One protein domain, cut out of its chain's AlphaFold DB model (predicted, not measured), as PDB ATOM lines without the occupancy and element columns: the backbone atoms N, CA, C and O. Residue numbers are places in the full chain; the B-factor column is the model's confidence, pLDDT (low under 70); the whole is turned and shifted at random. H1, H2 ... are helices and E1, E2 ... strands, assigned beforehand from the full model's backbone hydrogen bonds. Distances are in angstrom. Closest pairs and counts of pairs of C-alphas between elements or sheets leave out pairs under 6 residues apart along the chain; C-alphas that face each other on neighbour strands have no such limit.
ATOM      1  N   LEU A  45      70.473  66.377  -0.580       69.94
ATOM      2  CA  LEU A  45      70.146  65.132  -1.288       69.94
ATOM      3  C   LEU A  45      71.321  64.144  -1.382       69.94
ATOM      4  O   LEU A  45      71.137  62.937  -1.249       69.94
ATOM      5  N   LYS A  46      72.542  64.639  -1.615       74.88
ATOM      6  CA  LYS A  46      73.746  63.800  -1.691       74.88
ATOM      7  C   LYS A  46      74.163  63.300  -0.308       74.88
ATOM      8  O   LYS A  46      74.666  62.184  -0.218       74.88
ATOM      9  N   GLU A  47      73.955  64.097   0.747       76.12
ATOM     10  CA  GLU A  47      74.208  63.680   2.136       76.12
ATOM     11  C   GLU A  47      73.219  62.602   2.579       76.12
ATOM     12  O   GLU A  47      73.636  61.585   3.126       76.12
ATOM     13  N   GLU A  48      71.926  62.783   2.300       79.00
ATOM     14  CA  GLU A  48      70.886  61.833   2.706       79.00
ATOM     15  C   GLU A  48      71.070  60.450   2.077       79.00
ATOM     16  O   GLU A  48      70.960  59.439   2.776       79.00
ATOM     17  N   LEU A  49      71.395  60.409   0.781       81.06
ATOM     18  CA  LEU A  49      71.551  59.166   0.022       81.06
ATOM     19  C   LEU A  49      72.865  58.435   0.308       81.06
ATOM     20  O   LEU A  49      72.961  57.235   0.052       81.06
ATOM     21  N   ASN A  50      73.888  59.131   0.811       81.94
ATOM     22  CA  ASN A  50      75.200  58.536   1.009       81.94
ATOM     23  C   ASN A  50      75.393  58.073   2.469       81.94
ATOM     24  O   ASN A  50      75.548  58.894   3.380       81.94
ATOM     25  N   PRO A  51      75.467  56.751   2.708       80.94
ATOM     26  CA  PRO A  51      75.569  56.188   4.047       80.94
ATOM     27  C   PRO A  51      76.919  56.440   4.729       80.94
ATOM     28  O   PRO A  51      77.047  56.121   5.908       80.94
ATOM     29  N   ASP A  52      77.918  56.997   4.046       78.94
ATOM     30  CA  ASP A  52      79.210  57.349   4.648       78.94
ATOM     31  C   ASP A  52      79.235  58.780   5.206       78.94
ATOM     32  O   ASP A  52      80.061  59.081   6.064       78.94
ATOM     33  N   ILE A  53      78.326  59.653   4.757       81.38
ATOM     34  CA  ILE A  53      78.269  61.072   5.161       81.38
ATOM     35  C   ILE A  53      76.944  61.472   5.813       81.38
ATOM     36  O   ILE A  53      76.862  62.565   6.359       81.38
ATOM     37  N   ASN A  54      75.913  60.621   5.784       85.69
ATOM     38  CA  ASN A  54      74.639  60.918   6.436       85.69
ATOM     39  C   ASN A  54      74.808  60.975   7.963       85.69
ATOM     40  O   ASN A  54      75.194  59.984   8.591       85.69
ATOM     41  N   THR A  55      74.494  62.134   8.543       86.94
ATOM     42  CA  THR A  55      74.645  62.436   9.977       86.94
ATOM     43  C   THR A  55      73.320  62.456  10.748       86.94
ATOM     44  O   THR A  55      73.329  62.602  11.969       86.94
ATOM     45  N   ILE A  56      72.183  62.325  10.057       89.12
ATOM     46  CA  ILE A  56      70.827  62.468  10.617       89.12
ATOM     47  C   ILE A  56      70.178  61.095  10.845       89.12
ATOM     48  O   ILE A  56      69.392  60.912  11.774       89.12
ATOM     49  N   ASN A  57      70.497  60.105  10.007       88.88
ATOM     50  CA  ASN A  57      69.857  58.797  10.055       88.88
ATOM     51  C   ASN A  57      70.298  57.989  11.294       88.88
ATOM     52  O   ASN A  57      71.421  57.485  11.383       88.88
ATOM     53  N   TRP A  58      69.364  57.821  12.229       88.25
ATOM     54  CA  TRP A  58      69.561  57.103  13.487       88.25
ATOM     55  C   TRP A  58      69.840  55.612  13.326       88.25
ATOM     56  O   TRP A  58      70.686  55.067  14.037       88.25
ATOM     57  N   ASP A  59      69.165  54.943  12.395       88.69
ATOM     58  CA  ASP A  59      69.376  53.515  12.155       88.69
ATOM     59  C   ASP A  59      70.768  53.264  11.589       88.69
ATOM     60  O   ASP A  59      71.476  52.345  12.014       88.69
ATOM     61  N   LEU A  60      71.200  54.135  10.678       87.62
ATOM     62  CA  LEU A  60      72.548  54.117  10.135       87.62
ATOM     63  C   LEU A  60      73.589  54.357  11.233       87.62
ATOM     64  O   LEU A  60      74.532  53.575  11.357       87.62
ATOM     65  N   HIS A  61      73.390  55.371  12.078       88.19
ATOM     66  CA  HIS A  61      74.250  55.630  13.231       88.19
ATOM     67  C   HIS A  61      74.338  54.413  14.167       88.19
ATOM     68  O   HIS A  61      75.429  53.946  14.505       88.19
ATOM     69  N   LYS A  62      73.196  53.814  14.521       87.44
ATOM     70  CA  LYS A  62      73.140  52.608  15.359       87.44
ATOM     71  C   LYS A  62      73.871  51.434  14.710       87.44
ATOM     72  O   LYS A  62      74.570  50.691  15.397       87.44
ATOM     73  N   ASN A  63      73.751  51.271  13.394       86.25
ATOM     74  CA  ASN A  63      74.474  50.245  12.647       86.25
ATOM     75  C   ASN A  63      75.988  50.492  12.649       86.25
ATOM     76  O   ASN A  63      76.748  49.547  12.877       86.25
ATOM     77  N   ARG A  64      76.433  51.746  12.503       83.50
ATOM     78  CA  ARG A  64      77.850  52.139  12.604       83.50
ATOM     79  C   ARG A  64      78.453  51.796  13.977       83.50
ATOM     80  O   ARG A  64      79.632  51.451  14.038       83.50
ATOM     81  N   LEU A  65      77.662  51.828  15.055       85.81
ATOM     82  CA  LEU A  65      78.092  51.479  16.421       85.81
ATOM     83  C   LEU A  65      78.134  49.964  16.723       85.81
ATOM     84  O   LEU A  65      78.715  49.555  17.734       85.81
ATOM     85  N   LYS A  66      77.530  49.098  15.896       84.19
ATOM     86  CA  LYS A  66      77.498  47.639  16.146       84.19
ATOM     87  C   LYS A  66      78.888  46.991  16.009       84.19
ATOM     88  O   LYS A  66      79.837  47.582  15.512       84.19
ATOM     89  N   ARG A  67      79.040  45.745  16.487       61.72
ATOM     90  CA  ARG A  67      80.319  44.991  16.577       61.72
ATOM     91  C   ARG A  67      81.092  44.833  15.259       61.72
ATOM     92  O   ARG A  67      82.306  44.713  15.326       61.72
ATOM     93  N   PHE A  68      80.412  44.921  14.120       60.75
ATOM     94  CA  PHE A  68      81.003  44.889  12.776       60.75
ATOM     95  C   PHE A  68      80.944  46.249  12.048       60.75
ATOM     96  O   PHE A  68      81.237  46.328  10.858       60.75
ATOM     97  N   GLY A  69      80.529  47.316  12.739       63.75
ATOM     98  CA  GLY A  69      80.457  48.669  12.194       63.75
ATOM     99  C   GLY A  69      81.826  49.353  12.175       63.75
ATOM    100  O   GLY A  69      82.647  49.152  13.067       63.75
ATOM    101  N   ARG A  70      82.073  50.179  11.154       65.62
ATOM    102  CA  ARG A  70      83.347  50.890  10.924       65.62
ATOM    103  C   ARG A  70      83.530  52.153  11.785       65.62
ATOM    104  O   ARG A  70      84.432  52.940  11.512       65.62
ATOM    105  N   SER A  71      82.678  52.399  12.787       71.50
ATOM    106  CA  SER A  71      82.763  53.641  13.561       71.50
ATOM    107  C   SER A  71      83.944  53.632  14.521       71.50
ATOM    108  O   SER A  71      83.993  52.854  15.473       71.50
ATOM    109  N   GLN A  72      84.844  54.588  14.324       75.44
ATOM    110  CA  GLN A  72      85.906  54.934  15.268       75.44
ATOM    111  C   GLN A  72      85.380  55.507  16.600       75.44
ATOM    112  O   GLN A  72      86.141  55.627  17.554       75.44
ATOM    113  N   TYR A  73      84.086  55.843  16.683       77.75
ATOM    114  CA  TYR A  73      83.467  56.496  17.844       77.75
ATOM    115  C   TYR A  73      82.619  55.551  18.704       77.75
ATOM    116  O   TYR A  73      81.788  55.977  19.506       77.75
ATOM    117  N   LYS A  74      82.795  54.240  18.533       80.69
ATOM    118  CA  LYS A  74      82.042  53.239  19.283       80.69
ATOM    119  C   LYS A  74      82.306  53.340  20.789       80.69
ATOM    120  O   LYS A  74      83.451  53.339  21.223       80.69
ATOM    121  N   GLY A  75      81.230  53.354  21.578       82.38
ATOM    122  CA  GLY A  75      81.302  53.449  23.041       82.38
ATOM    123  C   GLY A  75      81.528  54.867  23.570       82.38
ATOM    124  O   GLY A  75      81.635  55.040  24.779       82.38
ATOM    125  N   LEU A  76      81.581  55.874  22.691       85.25
ATOM    126  CA  LEU A  76      81.607  57.278  23.085       85.25
ATOM    127  C   LEU A  76      80.187  57.831  23.227       85.25
ATOM    128  O   LEU A  76      79.272  57.434  22.503       85.25
ATOM    129  N   THR A  77      80.027  58.797  24.126       89.62
ATOM    130  CA  THR A  77      78.818  59.619  24.203       89.62
ATOM    131  C   THR A  77      78.722  60.505  22.962       89.62
ATOM    132  O   THR A  77      79.684  61.187  22.603       89.62
ATOM    133  N   PHE A  78      77.557  60.501  22.322       91.75
ATOM    134  CA  PHE A  78      77.230  61.386  21.208       91.75
ATOM    135  C   PHE A  78      76.191  62.427  21.638       91.75
ATOM    136  O   PHE A  78      75.519  62.285  22.659       91.75
ATOM    137  N   PHE A  79      76.054  63.463  20.821       93.31
ATOM    138  CA  PHE A  79      75.156  64.590  21.019       93.31
ATOM    139  C   PHE A  79      74.388  64.878  19.731       93.31
ATOM    140  O   PHE A  79      74.781  64.451  18.645       93.31
ATOM    141  N   ILE A  80      73.301  65.632  19.863       92.31
ATOM    142  CA  ILE A  80      72.434  66.039  18.756       92.31
ATOM    143  C   ILE A  80      72.436  67.567  18.713       92.31
ATOM    144  O   ILE A  80      72.389  68.213  19.763       92.31
ATOM    145  N   ASN A  81      72.574  68.156  17.526       90.31
ATOM    146  CA  ASN A  81      72.468  69.608  17.359       90.31
ATOM    147  C   ASN A  81      71.013  70.035  17.089       90.31
ATOM    148  O   ASN A  81      70.115  69.205  16.988       90.31
ATOM    149  N   GLU A  82      70.775  71.337  16.944       90.50
ATOM    150  CA  GLU A  82      69.440  71.899  16.679       90.50
ATOM    151  C   GLU A  82      68.811  71.372  15.376       90.50
ATOM    152  O   GLU A  82      67.594  71.341  15.236       90.50
ATOM    153  N   GLN A  83      69.642  70.917  14.435       87.31
ATOM    154  CA  GLN A  83      69.245  70.354  13.145       87.31
ATOM    155  C   GLN A  83      69.084  68.822  13.178       87.31
ATOM    156  O   GLN A  83      68.891  68.207  12.131       87.31
ATOM    157  N   GLY A  84      69.206  68.178  14.343       86.62
ATOM    158  CA  GLY A  84      69.079  66.723  14.476       86.62
ATOM    159  C   GLY A  84      70.306  65.916  14.031       86.62
ATOM    160  O   GLY A  84      70.251  64.688  14.029       86.62
ATOM    161  N   LYS A  85      71.421  66.566  13.671       89.75
ATOM    162  CA  LYS A  85      72.663  65.896  13.258       89.75
ATOM    163  C   LYS A  85      73.418  65.353  14.466       89.75
ATOM    164  O   LYS A  85      73.617  66.059  15.461       89.75
ATOM    165  N   ILE A  86      73.896  64.120  14.341       90.31
ATOM    166  CA  ILE A  86      74.621  63.409  15.390       90.31
ATOM    167  C   ILE A  86      76.111  63.753  15.320       90.31
ATOM    168  O   ILE A  86      76.746  63.636  14.268       90.31
ATOM    169  N   TYR A  87      76.686  64.152  16.452       90.88
ATOM    170  CA  TYR A  87      78.102  64.492  16.564       90.88
ATOM    171  C   TYR A  87      78.727  64.007  17.874       90.88
ATOM    172  O   TYR A  87      78.045  63.724  18.855       90.88
ATOM    173  N   TYR A  88      80.052  63.948  17.886       91.06
ATOM    174  CA  TYR A  88      80.888  63.627  19.036       91.06
ATOM    175  C   TYR A  88      81.768  64.820  19.390       91.06
ATOM    176  O   TYR A  88      81.998  65.710  18.566       91.06
ATOM    177  N   LEU A  89      82.289  64.813  20.613       89.88
ATOM    178  CA  LEU A  89      83.286  65.774  21.058       89.88
ATOM    179  C   LEU A  89      84.663  65.119  21.078       89.88
ATOM    180  O   LEU A  89      84.835  64.023  21.615       89.88
ATOM    181  N   THR A  90      85.656  65.791  20.496       85.25
ATOM    182  CA  THR A  90      87.057  65.400  20.684       85.25
ATOM    183  C   THR A  90      87.513  65.728  22.106       85.25
ATOM    184  O   THR A  90      86.833  66.447  22.841       85.25
ATOM    185  N   LYS A  91      88.697  65.246  22.498       86.44
ATOM    186  CA  LYS A  91      89.294  65.579  23.804       86.44
ATOM    187  C   LYS A  91      89.493  67.086  23.991       86.44
ATOM    188  O   LYS A  91      89.441  67.579  25.108       86.44
ATOM    189  N   GLU A  92      89.687  67.807  22.894       92.38
ATOM    190  CA  GLU A  92      89.851  69.261  22.842       92.38
ATOM    191  C   GLU A  92      88.507  70.015  22.776       92.38
ATOM    192  O   GLU A  92      88.502  71.236  22.669       92.38
ATOM    193  N   GLY A  93      87.370  69.309  22.808       86.81
ATOM    194  CA  GLY A  93      86.031  69.904  22.781       86.81
ATOM    195  C   GLY A  93      85.506  70.265  21.387       86.81
ATOM    196  O   GLY A  93      84.476  70.926  21.274       86.81
ATOM    197  N   ASN A  94      86.170  69.831  20.311       89.44
ATOM    198  CA  ASN A  94      85.704  70.105  18.951       89.44
ATOM    199  C   ASN A  94      84.558  69.166  18.553       89.44
ATOM    200  O   ASN A  94      84.600  67.974  18.854       89.44
ATOM    201  N   LYS A  95      83.568  69.685  17.816       90.19
ATOM    202  CA  LYS A  95      82.465  68.884  17.265       90.19
ATOM    203  C   LYS A  95      82.922  68.111  16.027       90.19
ATOM    204  O   LYS A  95      83.454  68.705  15.090       90.19
ATOM    205  N   VAL A  96      82.663  66.806  16.003       86.44
ATOM    206  CA  VAL A  96      82.914  65.933  14.849       86.44
ATOM    207  C   VAL A  96      81.660  65.133  14.540       86.44
ATOM    208  O   VAL A  96      81.175  64.392  15.389       86.44
ATOM    209  N   TYR A  97      81.122  65.293  13.336       85.69
ATOM    210  CA  TYR A  97      79.882  64.632  12.945       85.69
ATOM    211  C   TYR A  97      80.101  63.147  12.628       85.69
ATOM    212  O   TYR A  97      81.173  62.761  12.154       85.69
ATOM    213  N   CYS A  98      79.100  62.333  12.981       79.12
ATOM    214  CA  CYS A  98      79.140  60.874  12.882       79.12
ATOM    215  C   CYS A  98      79.138  60.360  11.444       79.12
ATOM    216  O   CYS A  98      78.360  60.892  10.627       79.12
TER     217      CYS A  98
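What this domain is: This is residues 45 to 98 of the 98 residues of the protein "Possible Cytochrome b(C-terminal)/b6/petD" of Prochlorococcus marinus subsp. pastoris (strain CCMP1986 / NIES-2087 / MED4) (UniProt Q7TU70). Three short strands, E1, E2 and E3, form a small antiparallel meander, each strand the neighbour of the one before, with H2 off the sheet and H1 farthest from the mean of the C-alphas. The printed part has 54 residues, ordered H1, H2, E1, E2, E3; its class is mixed, with under half in named elements. It is compact, radius of gyration of the C-alphas 11.0 A, but flat, spanning 31 by 29 by 13 A.

How they stand to each other: H1, residues 45 to 49, and H2, residues 58 to 65, are apart, and neither is on the sheet. In both, every O i to N i+4 pair is within hydrogen-bond range. E1, residues 78 to 80, and E2, residues 86 to 89, form a hairpin at 129 degrees, with N 79 and O 87 within hydrogen-bond range at 2.8 A. E2 and E3, residues 95 to 97, form another at 143 degrees, with N 88 and O 96 at 2.8 A.

Where its parts are: H1 begins at C-alpha 45 (70.146, 65.132, -1.288). H2 and E2 each measure 10.6 A. E3 ends at C-alpha 97 (79.882, 64.632, 12.945).

The domain as a whole: The printed part has no cut. Residues 66 to 77 make a long link. pLDDT is under 70 at residues 45 and 67 to 70.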